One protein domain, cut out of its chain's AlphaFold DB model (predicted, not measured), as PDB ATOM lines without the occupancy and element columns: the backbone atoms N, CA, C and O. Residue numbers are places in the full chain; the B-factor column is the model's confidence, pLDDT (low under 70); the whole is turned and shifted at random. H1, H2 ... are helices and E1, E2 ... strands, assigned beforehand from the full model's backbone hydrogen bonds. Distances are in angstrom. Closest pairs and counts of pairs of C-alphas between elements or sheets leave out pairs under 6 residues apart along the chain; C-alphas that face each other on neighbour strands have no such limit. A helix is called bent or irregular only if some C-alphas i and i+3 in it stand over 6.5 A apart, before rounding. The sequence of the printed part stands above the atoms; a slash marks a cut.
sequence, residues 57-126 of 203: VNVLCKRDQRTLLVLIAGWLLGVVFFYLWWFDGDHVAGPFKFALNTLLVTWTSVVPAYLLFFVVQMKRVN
ATOM      1  N   VAL A  57      -6.975 -21.680 -30.137       89.38
ATOM      2  CA  VAL A  57      -8.002 -21.340 -29.144       89.38
ATOM      3  C   VAL A  57      -7.362 -20.744 -27.893       89.38
ATOM      4  O   VAL A  57      -6.182 -20.962 -27.612       89.38
ATOM      5  N   ASN A  58      -8.136 -19.985 -27.117       88.06
ATOM      6  CA  ASN A  58      -7.656 -19.449 -25.845       88.06
ATOM      7  C   ASN A  58      -7.272 -20.590 -24.890       88.06
ATOM      8  O   ASN A  58      -7.968 -21.607 -24.804       88.06
ATOM      9  N   VAL A  59      -6.161 -20.412 -24.169       88.69
ATOM     10  CA  VAL A  59      -5.723 -21.377 -23.146       88.69
ATOM     11  C   VAL A  59      -6.690 -21.375 -21.966       88.69
ATOM     12  O   VAL A  59      -7.074 -22.433 -21.476       88.69
ATOM     13  N   LEU A  60      -7.091 -20.178 -21.531       86.25
ATOM     14  CA  LEU A  60      -7.968 -19.983 -20.385       86.25
ATOM     15  C   LEU A  60      -9.436 -20.133 -20.773       86.25
ATOM     16  O   LEU A  60      -9.899 -19.639 -21.804       86.25
ATOM     17  N   CYS A  61     -10.191 -20.757 -19.879       84.19
ATOM     18  CA  CYS A  61     -11.639 -20.775 -19.946       84.19
ATOM     19  C   CYS A  61     -12.225 -19.364 -19.835       84.19
ATOM     20  O   CYS A  61     -11.653 -18.506 -19.169       84.19
ATOM     21  N   LYS A  62     -13.438 -19.131 -20.351       85.00
ATOM     22  CA  LYS A  62     -14.139 -17.842 -20.187       85.00
ATOM     23  C   LYS A  62     -14.272 -17.407 -18.719       85.00
ATOM     24  O   LYS A  62     -14.212 -16.214 -18.435       85.00
ATOM     25  N   ARG A  63     -14.479 -18.347 -17.785       89.00
ATOM     26  CA  ARG A  63     -14.553 -18.043 -16.343       89.00
ATOM     27  C   ARG A  63     -13.190 -17.630 -15.797       89.00
ATOM     28  O   ARG A  63     -13.090 -16.554 -15.222       89.00
ATOM     29  N   ASP A  64     -12.153 -18.418 -16.061       88.50
ATOM     30  CA  ASP A  64     -10.790 -18.138 -15.596       88.50
ATOM     31  C   ASP A  64     -10.226 -16.861 -16.216       88.50
ATOM     32  O   ASP A  64      -9.603 -16.062 -15.527       88.50
ATOM     33  N   GLN A  65     -10.524 -16.609 -17.491       90.56
ATOM     34  CA  GLN A  65     -10.187 -15.370 -18.181       90.56
ATOM     35  C   GLN A  65     -10.857 -14.167 -17.508       90.56
ATOM     36  O   GLN A  65     -10.207 -13.150 -17.285       90.56
ATOM     37  N   ARG A  66     -12.138 -14.270 -17.129       93.75
ATOM     38  CA  ARG A  66     -12.817 -13.210 -16.364       93.75
ATOM     39  C   ARG A  66     -12.196 -13.022 -14.983       93.75
ATOM     40  O   ARG A  66     -11.975 -11.881 -14.592       93.75
ATOM     41  N   THR A  67     -11.899 -14.105 -14.266       94.75
ATOM     42  CA  THR A  67     -11.218 -14.049 -12.964       94.75
ATOM     43  C   THR A  67      -9.867 -13.351 -13.091       94.75
ATOM     44  O   THR A  67      -9.589 -12.420 -12.339       94.75
ATOM     45  N   LEU A  68      -9.064 -13.725 -14.090       94.00
ATOM     46  CA  LEU A  68      -7.781 -13.095 -14.379       94.00
ATOM     47  C   LEU A  68      -7.943 -11.601 -14.678       94.00
ATOM     48  O   LEU A  68      -7.228 -10.791 -14.101       94.00
ATOM     49  N   LEU A  69      -8.903 -11.217 -15.522       95.69
ATOM     50  CA  LEU A  69      -9.151  -9.807 -15.843       95.69
ATOM     51  C   LEU A  69      -9.571  -8.992 -14.612       95.69
ATOM     52  O   LEU A  69      -9.131  -7.855 -14.463       95.69
ATOM     53  N   VAL A  70     -10.375  -9.563 -13.710       97.31
ATOM     54  CA  VAL A  70     -10.745  -8.912 -12.442       97.31
ATOM     55  C   VAL A  70      -9.523  -8.741 -11.537       97.31
ATOM     56  O   VAL A  70      -9.343  -7.668 -10.962       97.31
ATOM     57  N   LEU A  71      -8.660  -9.755 -11.440       96.88
ATOM     58  CA  LEU A  71      -7.415  -9.667 -10.670       96.88
ATOM     59  C   LEU A  71      -6.459  -8.618 -11.254       96.88
ATOM     60  O   LEU A  71      -5.904  -7.821 -10.501       96.88
ATOM     61  N   ILE A  72      -6.320  -8.562 -12.584       96.88
ATOM     62  CA  ILE A  72      -5.531  -7.536 -13.283       96.88
ATOM     63  C   ILE A  72      -6.104  -6.145 -13.011       96.88
ATOM     64  O   ILE A  72      -5.346  -5.229 -12.702       96.88
ATOM     65  N   ALA A  73      -7.426  -5.977 -13.080       97.56
ATOM     66  CA  ALA A  73      -8.071  -4.703 -12.781       97.56
ATOM     67  C   ALA A  73      -7.837  -4.278 -11.322       97.56
ATOM     68  O   ALA A  73      -7.475  -3.131 -11.073       97.56
ATOM     69  N   GLY A  74      -7.978  -5.198 -10.364       98.00
ATOM     70  CA  GLY A  74      -7.695  -4.933  -8.952       98.00
ATOM     71  C   GLY A  74      -6.235  -4.547  -8.707       98.00
ATOM     72  O   GLY A  74      -5.959  -3.579  -7.998       98.00
ATOM     73  N   TRP A  75      -5.300  -5.251  -9.345       97.25
ATOM     74  CA  TRP A  75      -3.880  -4.918  -9.294       97.25
ATOM     75  C   TRP A  75      -3.593  -3.536  -9.898       97.25
ATOM     76  O   TRP A  75      -2.940  -2.719  -9.252       97.25
ATOM     77  N   LEU A  76      -4.135  -3.233 -11.084       96.94
ATOM     78  CA  LEU A  76      -3.987  -1.926 -11.731       96.94
ATOM     79  C   LEU A  76      -4.532  -0.791 -10.863       96.94
ATOM     80  O   LEU A  76      -3.885   0.244 -10.744       96.94
ATOM     81  N   LEU A  77      -5.688  -0.986 -10.226       97.94
ATOM     82  CA  LEU A  77      -6.238  -0.015  -9.280       97.94
ATOM     83  C   LEU A  77      -5.296   0.206  -8.092       97.94
ATOM     84  O   LEU A  77      -5.067   1.351  -7.712       97.94
ATOM     85  N   GLY A  78      -4.712  -0.864  -7.547       97.12
ATOM     86  CA  GLY A  78      -3.710  -0.776  -6.484       97.12
ATOM     87  C   GLY A  78      -2.458  -0.009  -6.913       97.12
ATOM     88  O   GLY A  78      -1.984   0.851  -6.175       97.12
ATOM     89  N   VAL A  79      -1.963  -0.260  -8.127       96.12
ATOM     90  CA  VAL A  79      -0.825   0.462  -8.712       96.12
ATOM     91  C   VAL A  79      -1.152   1.942  -8.889       96.12
ATOM     92  O   VAL A  79      -0.394   2.792  -8.429       96.12
ATOM     93  N   VAL A  80      -2.290   2.271  -9.504       96.44
ATOM     94  CA  VAL A  80      -2.720   3.665  -9.697       96.44
ATOM     95  C   VAL A  80      -2.867   4.373  -8.352       96.44
ATOM     96  O   VAL A  80      -2.332   5.465  -8.185       96.44
ATOM     97  N   PHE A  81      -3.528   3.745  -7.379       97.00
ATOM     98  CA  PHE A  81      -3.679   4.295  -6.032       97.00
ATOM     99  C   PHE A  81      -2.323   4.550  -5.363       97.00
ATOM    100  O   PHE A  81      -2.094   5.634  -4.828       97.00
ATOM    101  N   PHE A  82      -1.404   3.584  -5.447       95.06
ATOM    102  CA  PHE A  82      -0.048   3.738  -4.933       95.06
ATOM    103  C   PHE A  82       0.673   4.920  -5.587       95.06
ATOM    104  O   PHE A  82       1.267   5.720  -4.875       95.06
ATOM    105  N   TYR A  83       0.602   5.073  -6.913       94.38
ATOM    106  CA  TYR A  83       1.269   6.180  -7.603       94.38
ATOM    107  C   TYR A  83       0.662   7.545  -7.281       94.38
ATOM    108  O   TYR A  83       1.404   8.516  -7.162       94.38
ATOM    109  N   LEU A  84      -0.660   7.625  -7.100       93.94
ATOM    110  CA  LEU A  84      -1.316   8.852  -6.642       93.94
ATOM    111  C   LEU A  84      -0.805   9.273  -5.260       93.94
ATOM    112  O   LEU A  84      -0.518  10.447  -5.057       93.94
ATOM    113  N   TRP A  85      -0.639   8.319  -4.340       93.06
ATOM    114  CA  TRP A  85      -0.040   8.574  -3.028       93.06
ATOM    115  C   TRP A  85       1.468   8.885  -3.116       93.06
ATOM    116  O   TRP A  85       1.957   9.802  -2.461       93.06
ATOM    117  N   TRP A  86       2.209   8.158  -3.957       92.94
ATOM    118  CA  TRP A  86       3.664   8.274  -4.110       92.94
ATOM    119  C   TRP A  86       4.110   9.637  -4.649       92.94
ATOM    120  O   TRP A  86       5.172  10.127  -4.267       92.94
ATOM    121  N   PHE A  87       3.318  10.247  -5.538       90.38
ATOM    122  CA  PHE A  87       3.603  11.565  -6.116       90.38
ATOM    123  C   PHE A  87       3.042  12.741  -5.308       90.38
ATOM    124  O   PHE A  87       3.180  13.887  -5.740       90.38
ATOM    125  N   ASP A  88       2.446  12.488  -4.143       88.06
ATOM    126  CA  ASP A  88       2.095  13.555  -3.212       88.06
ATOM    127  C   ASP A  88       3.376  14.229  -2.678       88.06
ATOM    128  O   ASP A  88       4.337  13.564  -2.272       88.06
ATOM    129  N   GLY A  89       3.405  15.564  -2.726       80.50
ATOM    130  CA  GLY A  89       4.592  16.381  -2.467       80.50
ATOM    131  C   GLY A  89       5.142  16.230  -1.048       80.50
ATOM    132  O   GLY A  89       6.347  16.387  -0.841       80.50
ATOM    133  N   ASP A  90       4.289  15.838  -0.102       81.88
ATOM    134  CA  ASP A  90       4.645  15.641   1.307       81.88
ATOM    135  C   ASP A  90       5.614  14.461   1.534       81.88
ATOM    136  O   ASP A  90       6.277  14.383   2.571       81.88
ATOM    137  N   HIS A  91       5.772  13.564   0.552       78.06
ATOM    138  CA  HIS A  91       6.651  12.390   0.645       78.06
ATOM    139  C   HIS A  91       8.040  12.597   0.004       78.06
ATOM    140  O   HIS A  91       8.887  11.694   0.023       78.06
ATOM    141  N   VAL A  92       8.322  13.777  -0.563       81.75
ATOM    142  CA  VAL A  92       9.552  14.031  -1.333       81.75
ATOM    143  C   VAL A  92      10.673  14.575  -0.437       81.75
ATOM    144  O   VAL A  92      10.865  15.778  -0.294       81.75
ATOM    145  N   ALA A  93      11.493  13.682   0.128       77.06
ATOM    146  CA  ALA A  93      12.644  14.073   0.960       77.06
ATOM    147  C   ALA A  93      13.844  14.645   0.164       77.06
ATOM    148  O   ALA A  93      14.719  15.298   0.730       77.06
ATOM    149  N   GLY A  94      13.934  14.368  -1.142       87.44
ATOM    150  CA  GLY A  94      14.978  14.909  -2.017       87.44
ATOM    151  C   GLY A  94      14.923  14.345  -3.443       87.44
ATOM    152  O   GLY A  94      14.658  13.151  -3.612       87.44
ATOM    153  N   PRO A  95      15.218  15.156  -4.477       86.94
ATOM    154  CA  PRO A  95      14.898  14.833  -5.870       86.94
ATOM    155  C   PRO A  95      15.634  13.596  -6.398       86.94
ATOM    156  O   PRO A  95      15.031  12.756  -7.055       86.94
ATOM    157  N   PHE A  96      16.920  13.429  -6.066       91.69
ATOM    158  CA  PHE A  96      17.705  12.280  -6.535       91.69
ATOM    159  C   PHE A  96      17.236  10.953  -5.922       91.69
ATOM    160  O   PHE A  96      17.004   9.984  -6.640       91.69
ATOM    161  N   LYS A  97      17.057  10.909  -4.593       89.69
ATOM    162  CA  LYS A  97      16.580   9.707  -3.886       89.69
ATOM    163  C   LYS A  97      15.171   9.330  -4.337       89.69
ATOM    164  O   LYS A  97      14.884   8.155  -4.543       89.69
ATOM    165  N   PHE A  98      14.322  10.337  -4.531       92.06
ATOM    166  CA  PHE A  98      12.979  10.154  -5.055       92.06
ATOM    167  C   PHE A  98      12.995   9.571  -6.474       92.06
ATOM    168  O   PHE A  98      12.310   8.581  -6.725       92.06
ATOM    169  N   ALA A  99      13.820  10.107  -7.380       92.88
ATOM    170  CA  ALA A  99      13.947   9.596  -8.745       92.88
ATOM    171  C   ALA A  99      14.455   8.146  -8.783       92.88
ATOM    172  O   ALA A  99      13.874   7.313  -9.478       92.88
ATOM    173  N   LEU A 100      15.487   7.822  -7.996       95.50
ATOM    174  CA  LEU A 100      16.034   6.464  -7.922       95.50
ATOM    175  C   LEU A 100      15.000   5.461  -7.392       95.50
ATOM    176  O   LEU A 100      14.798   4.407  -7.995       95.50
ATOM    177  N   ASN A 101      14.302   5.799  -6.304       93.88
ATOM    178  CA  ASN A 101      13.254   4.937  -5.753       93.88
ATOM    179  C   ASN A 101      12.075   4.792  -6.720       93.88
ATOM    180  O   ASN A 101      11.575   3.687  -6.910       93.88
ATOM    181  N   THR A 102      11.669   5.879  -7.380       94.38
ATOM    182  CA  THR A 102      10.601   5.846  -8.387       94.38
ATOM    183  C   THR A 102      10.972   4.920  -9.541       94.38
ATOM    184  O   THR A 102      10.136   4.130  -9.973       94.38
ATOM    185  N   LEU A 103      12.225   4.954 -10.009       96.25
ATOM    186  CA  LEU A 103      12.708   4.052 -11.056       96.25
ATOM    187  C   LEU A 103      12.621   2.584 -10.621       96.25
ATOM    188  O   LEU A 103      12.094   1.766 -11.370       96.25
ATOM    189  N   LEU A 104      13.081   2.254  -9.411       96.19
ATOM    190  CA  LEU A 104      13.051   0.881  -8.887       96.19
ATOM    191  C   LEU A 104      11.622   0.360  -8.698       96.19
ATOM    192  O   LEU A 104      11.307  -0.766  -9.094       96.19
ATOM    193  N   VAL A 105      10.742   1.182  -8.126       95.19
ATOM    194  CA  VAL A 105       9.334   0.823  -7.918       95.19
ATOM    195  C   VAL A 105       8.604   0.679  -9.254       95.19
ATOM    196  O   VAL A 105       7.839  -0.268  -9.444       95.19
ATOM    197  N   THR A 106       8.894   1.559 -10.213       96.25
ATOM    198  CA  THR A 106       8.327   1.479 -11.565       96.25
ATOM    199  C   THR A 106       8.804   0.250 -12.301       96.25
ATOM    200  O   THR A 106       7.980  -0.487 -12.833       96.25
ATOM    201  N   TRP A 107      10.100  -0.040 -12.261       96.81
ATOM    202  CA  TRP A 107      10.642  -1.268 -12.824       96.81
ATOM    203  C   TRP A 107       9.949  -2.510 -12.247       96.81
ATOM    204  O   TRP A 107       9.461  -3.358 -12.993       96.81
ATOM    205  N   THR A 108       9.799  -2.560 -10.921       94.69
ATOM    206  CA  THR A 108       9.134  -3.670 -10.220       94.69
ATOM    207  C   THR A 108       7.648  -3.787 -10.568       94.69
ATOM    208  O   THR A 108       7.117  -4.893 -10.588       94.69
ATOM    209  N   SER A 109       6.975  -2.677 -10.882       93.50
ATOM    210  CA  SER A 109       5.557  -2.659 -11.278       93.50
ATOM    211  C   SER A 109       5.348  -2.996 -12.760       93.50
ATOM    212  O   SER A 109       4.320  -3.564 -13.128       93.50
ATOM    213  N   VAL A 110       6.321  -2.691 -13.623       95.69
ATOM    214  CA  VAL A 110       6.252  -2.959 -15.069       95.69
ATOM    215  C   VAL A 110       6.465  -4.437 -15.389       95.69
ATOM    216  O   VAL A 110       5.771  -4.969 -16.254       95.69
ATOM    217  N   VAL A 111       7.371  -5.126 -14.687       95.62
ATOM    218  CA  VAL A 111       7.619  -6.567 -14.897       95.62
ATOM    219  C   VAL A 111       6.334  -7.414 -14.813       95.62
ATOM    220  O   VAL A 111       6.056  -8.146 -15.765       95.62
ATOM    221  N   PRO A 112       5.502  -7.332 -13.754       94.75
ATOM    222  CA  PRO A 112       4.256  -8.089 -13.699       94.75
ATOM    223  C   PRO A 112       3.250  -7.639 -14.764       94.75
ATOM    224  O   PRO A 112       2.594  -8.503 -15.338       94.75
ATOM    225  N   ALA A 113       3.154  -6.343 -15.101       95.19
ATOM    226  CA  ALA A 113       2.294  -5.887 -16.203       95.19
ATOM    227  C   ALA A 113       2.673  -6.543 -17.534       95.19
ATOM    228  O   ALA A 113       1.805  -7.033 -18.256       95.19
ATOM    229  N   TYR A 114       3.973  -6.575 -17.836       95.88
ATOM    230  CA  TYR A 114       4.516  -7.207 -19.031       95.88
ATOM    231  C   TYR A 114       4.158  -8.695 -19.069       95.88
ATOM    232  O   TYR A 114       3.606  -9.169 -20.058       95.88
ATOM    233  N   LEU A 115       4.389  -9.428 -17.977       95.50
ATOM    234  CA  LEU A 115       4.063 -10.856 -17.913       95.50
ATOM    235  C   LEU A 115       2.554 -11.107 -18.051       95.50
ATOM    236  O   LEU A 115       2.145 -11.969 -18.830       95.50
ATOM    237  N   LEU A 116       1.721 -10.331 -17.354       94.75
ATOM    238  CA  LEU A 116       0.262 -10.448 -17.418       94.75
ATOM    239  C   LEU A 116      -0.275 -10.150 -18.821       94.75
ATOM    240  O   LEU A 116      -1.208 -10.824 -19.263       94.75
ATOM    241  N   PHE A 117       0.336  -9.208 -19.545       94.38
ATOM    242  CA  PHE A 117       0.009  -8.950 -20.945       94.38
ATOM    243  C   PHE A 117       0.188 -10.208 -21.805       94.38
ATOM    244  O   PHE A 117      -0.736 -10.576 -22.527       94.38
ATOM    245  N   PHE A 118       1.310 -10.925 -21.687       94.00
ATOM    246  CA  PHE A 118       1.491 -12.176 -22.436       94.00
ATOM    247  C   PHE A 118       0.535 -13.276 -21.983       94.00
ATOM    248  O   PHE A 118      -0.007 -13.973 -22.836       94.00
ATOM    249  N   VAL A 119       0.275 -13.402 -20.676       92.88
ATOM    250  CA  VAL A 119      -0.645 -14.421 -20.139       92.88
ATOM    251  C   VAL A 119      -2.056 -14.260 -20.705       92.88
ATOM    252  O   VAL A 119      -2.670 -15.245 -21.113       92.88
ATOM    253  N   VAL A 120      -2.565 -13.029 -20.795       92.06
ATOM    254  CA  VAL A 120      -3.893 -12.756 -21.376       92.06
ATOM    255  C   VAL A 120      -3.958 -13.140 -22.860       92.06
ATOM    256  O   VAL A 120      -5.017 -13.535 -23.346       92.06
ATOM    257  N   GLN A 121      -2.828 -13.075 -23.563       90.06
ATOM    258  CA  GLN A 121      -2.721 -13.361 -24.993       90.06
ATOM    259  C   GLN A 121      -2.386 -14.830 -25.297       90.06
ATOM    260  O   GLN A 121      -2.266 -15.195 -26.469       90.06
ATOM    261  N   MET A 122      -2.229 -15.683 -24.277       92.06
ATOM    262  CA  MET A 122      -1.859 -17.083 -24.472       92.06
ATOM    263  C   MET A 122      -2.936 -17.852 -25.245       92.06
ATOM    264  O   MET A 122      -4.091 -17.979 -24.823       92.06
ATOM    265  N   LYS A 123      -2.508 -18.445 -26.360       89.62
ATOM    266  CA  LYS A 123      -3.296 -19.367 -27.180       89.62
ATOM    267  C   LYS A 123      -2.644 -20.745 -27.196       89.62
ATOM    268  O   LYS A 123      -1.429 -20.861 -27.066       89.62
ATOM    269  N   ARG A 124      -3.458 -21.780 -27.376       88.75
ATOM    270  CA  ARG A 124      -3.017 -23.157 -27.627       88.75
ATOM    271  C   ARG A 124      -3.622 -23.671 -28.920       88.75
ATOM    272  O   ARG A 124      -4.659 -23.173 -29.357       88.75
ATOM    273  N   VAL A 125      -2.994 -24.691 -29.494       89.19
ATOM    274  CA  VAL A 125      -3.585 -25.455 -30.596       89.19
ATOM    275  C   VAL A 125      -4.925 -26.026 -30.142       89.19
ATOM    276  O   VAL A 125      -5.056 -26.492 -29.006       89.19
ATOM    277  N   ASN A 126      -5.930 -25.937 -31.007       88.88
ATOM    278  CA  ASN A 126      -7.258 -26.460 -30.737       88.88
ATOM    279  C   ASN A 126      -7.204 -27.988 -30.566       88.88
ATOM    280  O   ASN A 126      -6.936 -28.691 -31.538       88.88
TER     281      ASN A 126
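What this domain is: This is residues 57 to 126 of the 203 residues of an uncharacterized protein of Planctomycetes bacterium TBK1r (UniProt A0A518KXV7). The model is a long, narrow hairpin of two helices, H2 and H1, which run side by side in opposite ways with a loose gap between them. At one end of the hairpin H1 is joined to H2 through a stretch that sticks out, residues 88 to 97, of which 95 to 97 belong to H2; at the opposite end residues 123 to 124 of the short strand E1 pair with residues 57 to 58. The printed part has 70 residues with two named helices and one named strand, in the order H1, H2, E1, and its class is mostly helix. It is only just loose, close to extended, with a radius of gyration of the C-alphas of 16.6 A, and it spans 55 by 18 by 8 A, a rod.

How they stand to each other: The longest helix is H2, residues 95 to 120. H1, residues 62 to 86, forms a helical hairpin with it. The lines of the two helices stand at a shallow tilt of 7 degrees and run opposite ways. Their centres are 14.7 A apart. They only just touch, with 3 pairs of C-alphas within 8 A, and H2 touches H1 with residues 109 to 120 alone. The closest C-alphas of the two helices are those of Gln 65 and Val 120, 7.5 A apart. E1, residues 123 to 125, is apart from H1 and from H2. It pairs with no named strand, but residues 57 to 58 pair antiparallel with residues 123 to 124 of E1. In H1 every O i to N i+4 pair is within hydrogen-bond range; in H2 20 of 22 are.

Where its parts are: H2 has 26 residues and measures 36.8 A from first to last C-alpha, from Pro 95 at (14.898, 14.833, -5.870) to Val 120 at (-3.893, -12.756, -21.376). It is neither bent nor irregular, but only just: C-alphas 109 and 112 are 6.1 A apart. H1 has 25 residues and measures 35.5 A, beginning with C-alpha 62 at (-14.139, -17.842, -20.187). E1 has 3 residues and measures 7.0 A, ending with C-alpha 125 at (-3.585, -25.455, -30.596).

The domain as a whole: The C-alphas of Ala 93 and Asn 126 are the two farthest apart, at 55.2 A, while those of Val 57 and Asn 126, the first and last printed, are 5.4 A apart. Without the stretch that stands free, residues 88 to 97, the body of 60 residues spans 49 by 18 by 8 A. The link from H1 to H2 has 8 residues and is short; the link from H2 to E1 has 2 and is tight. The printed part has no cut. The mean pLDDT of the printed part is 92.2, and no printed residue is under 70.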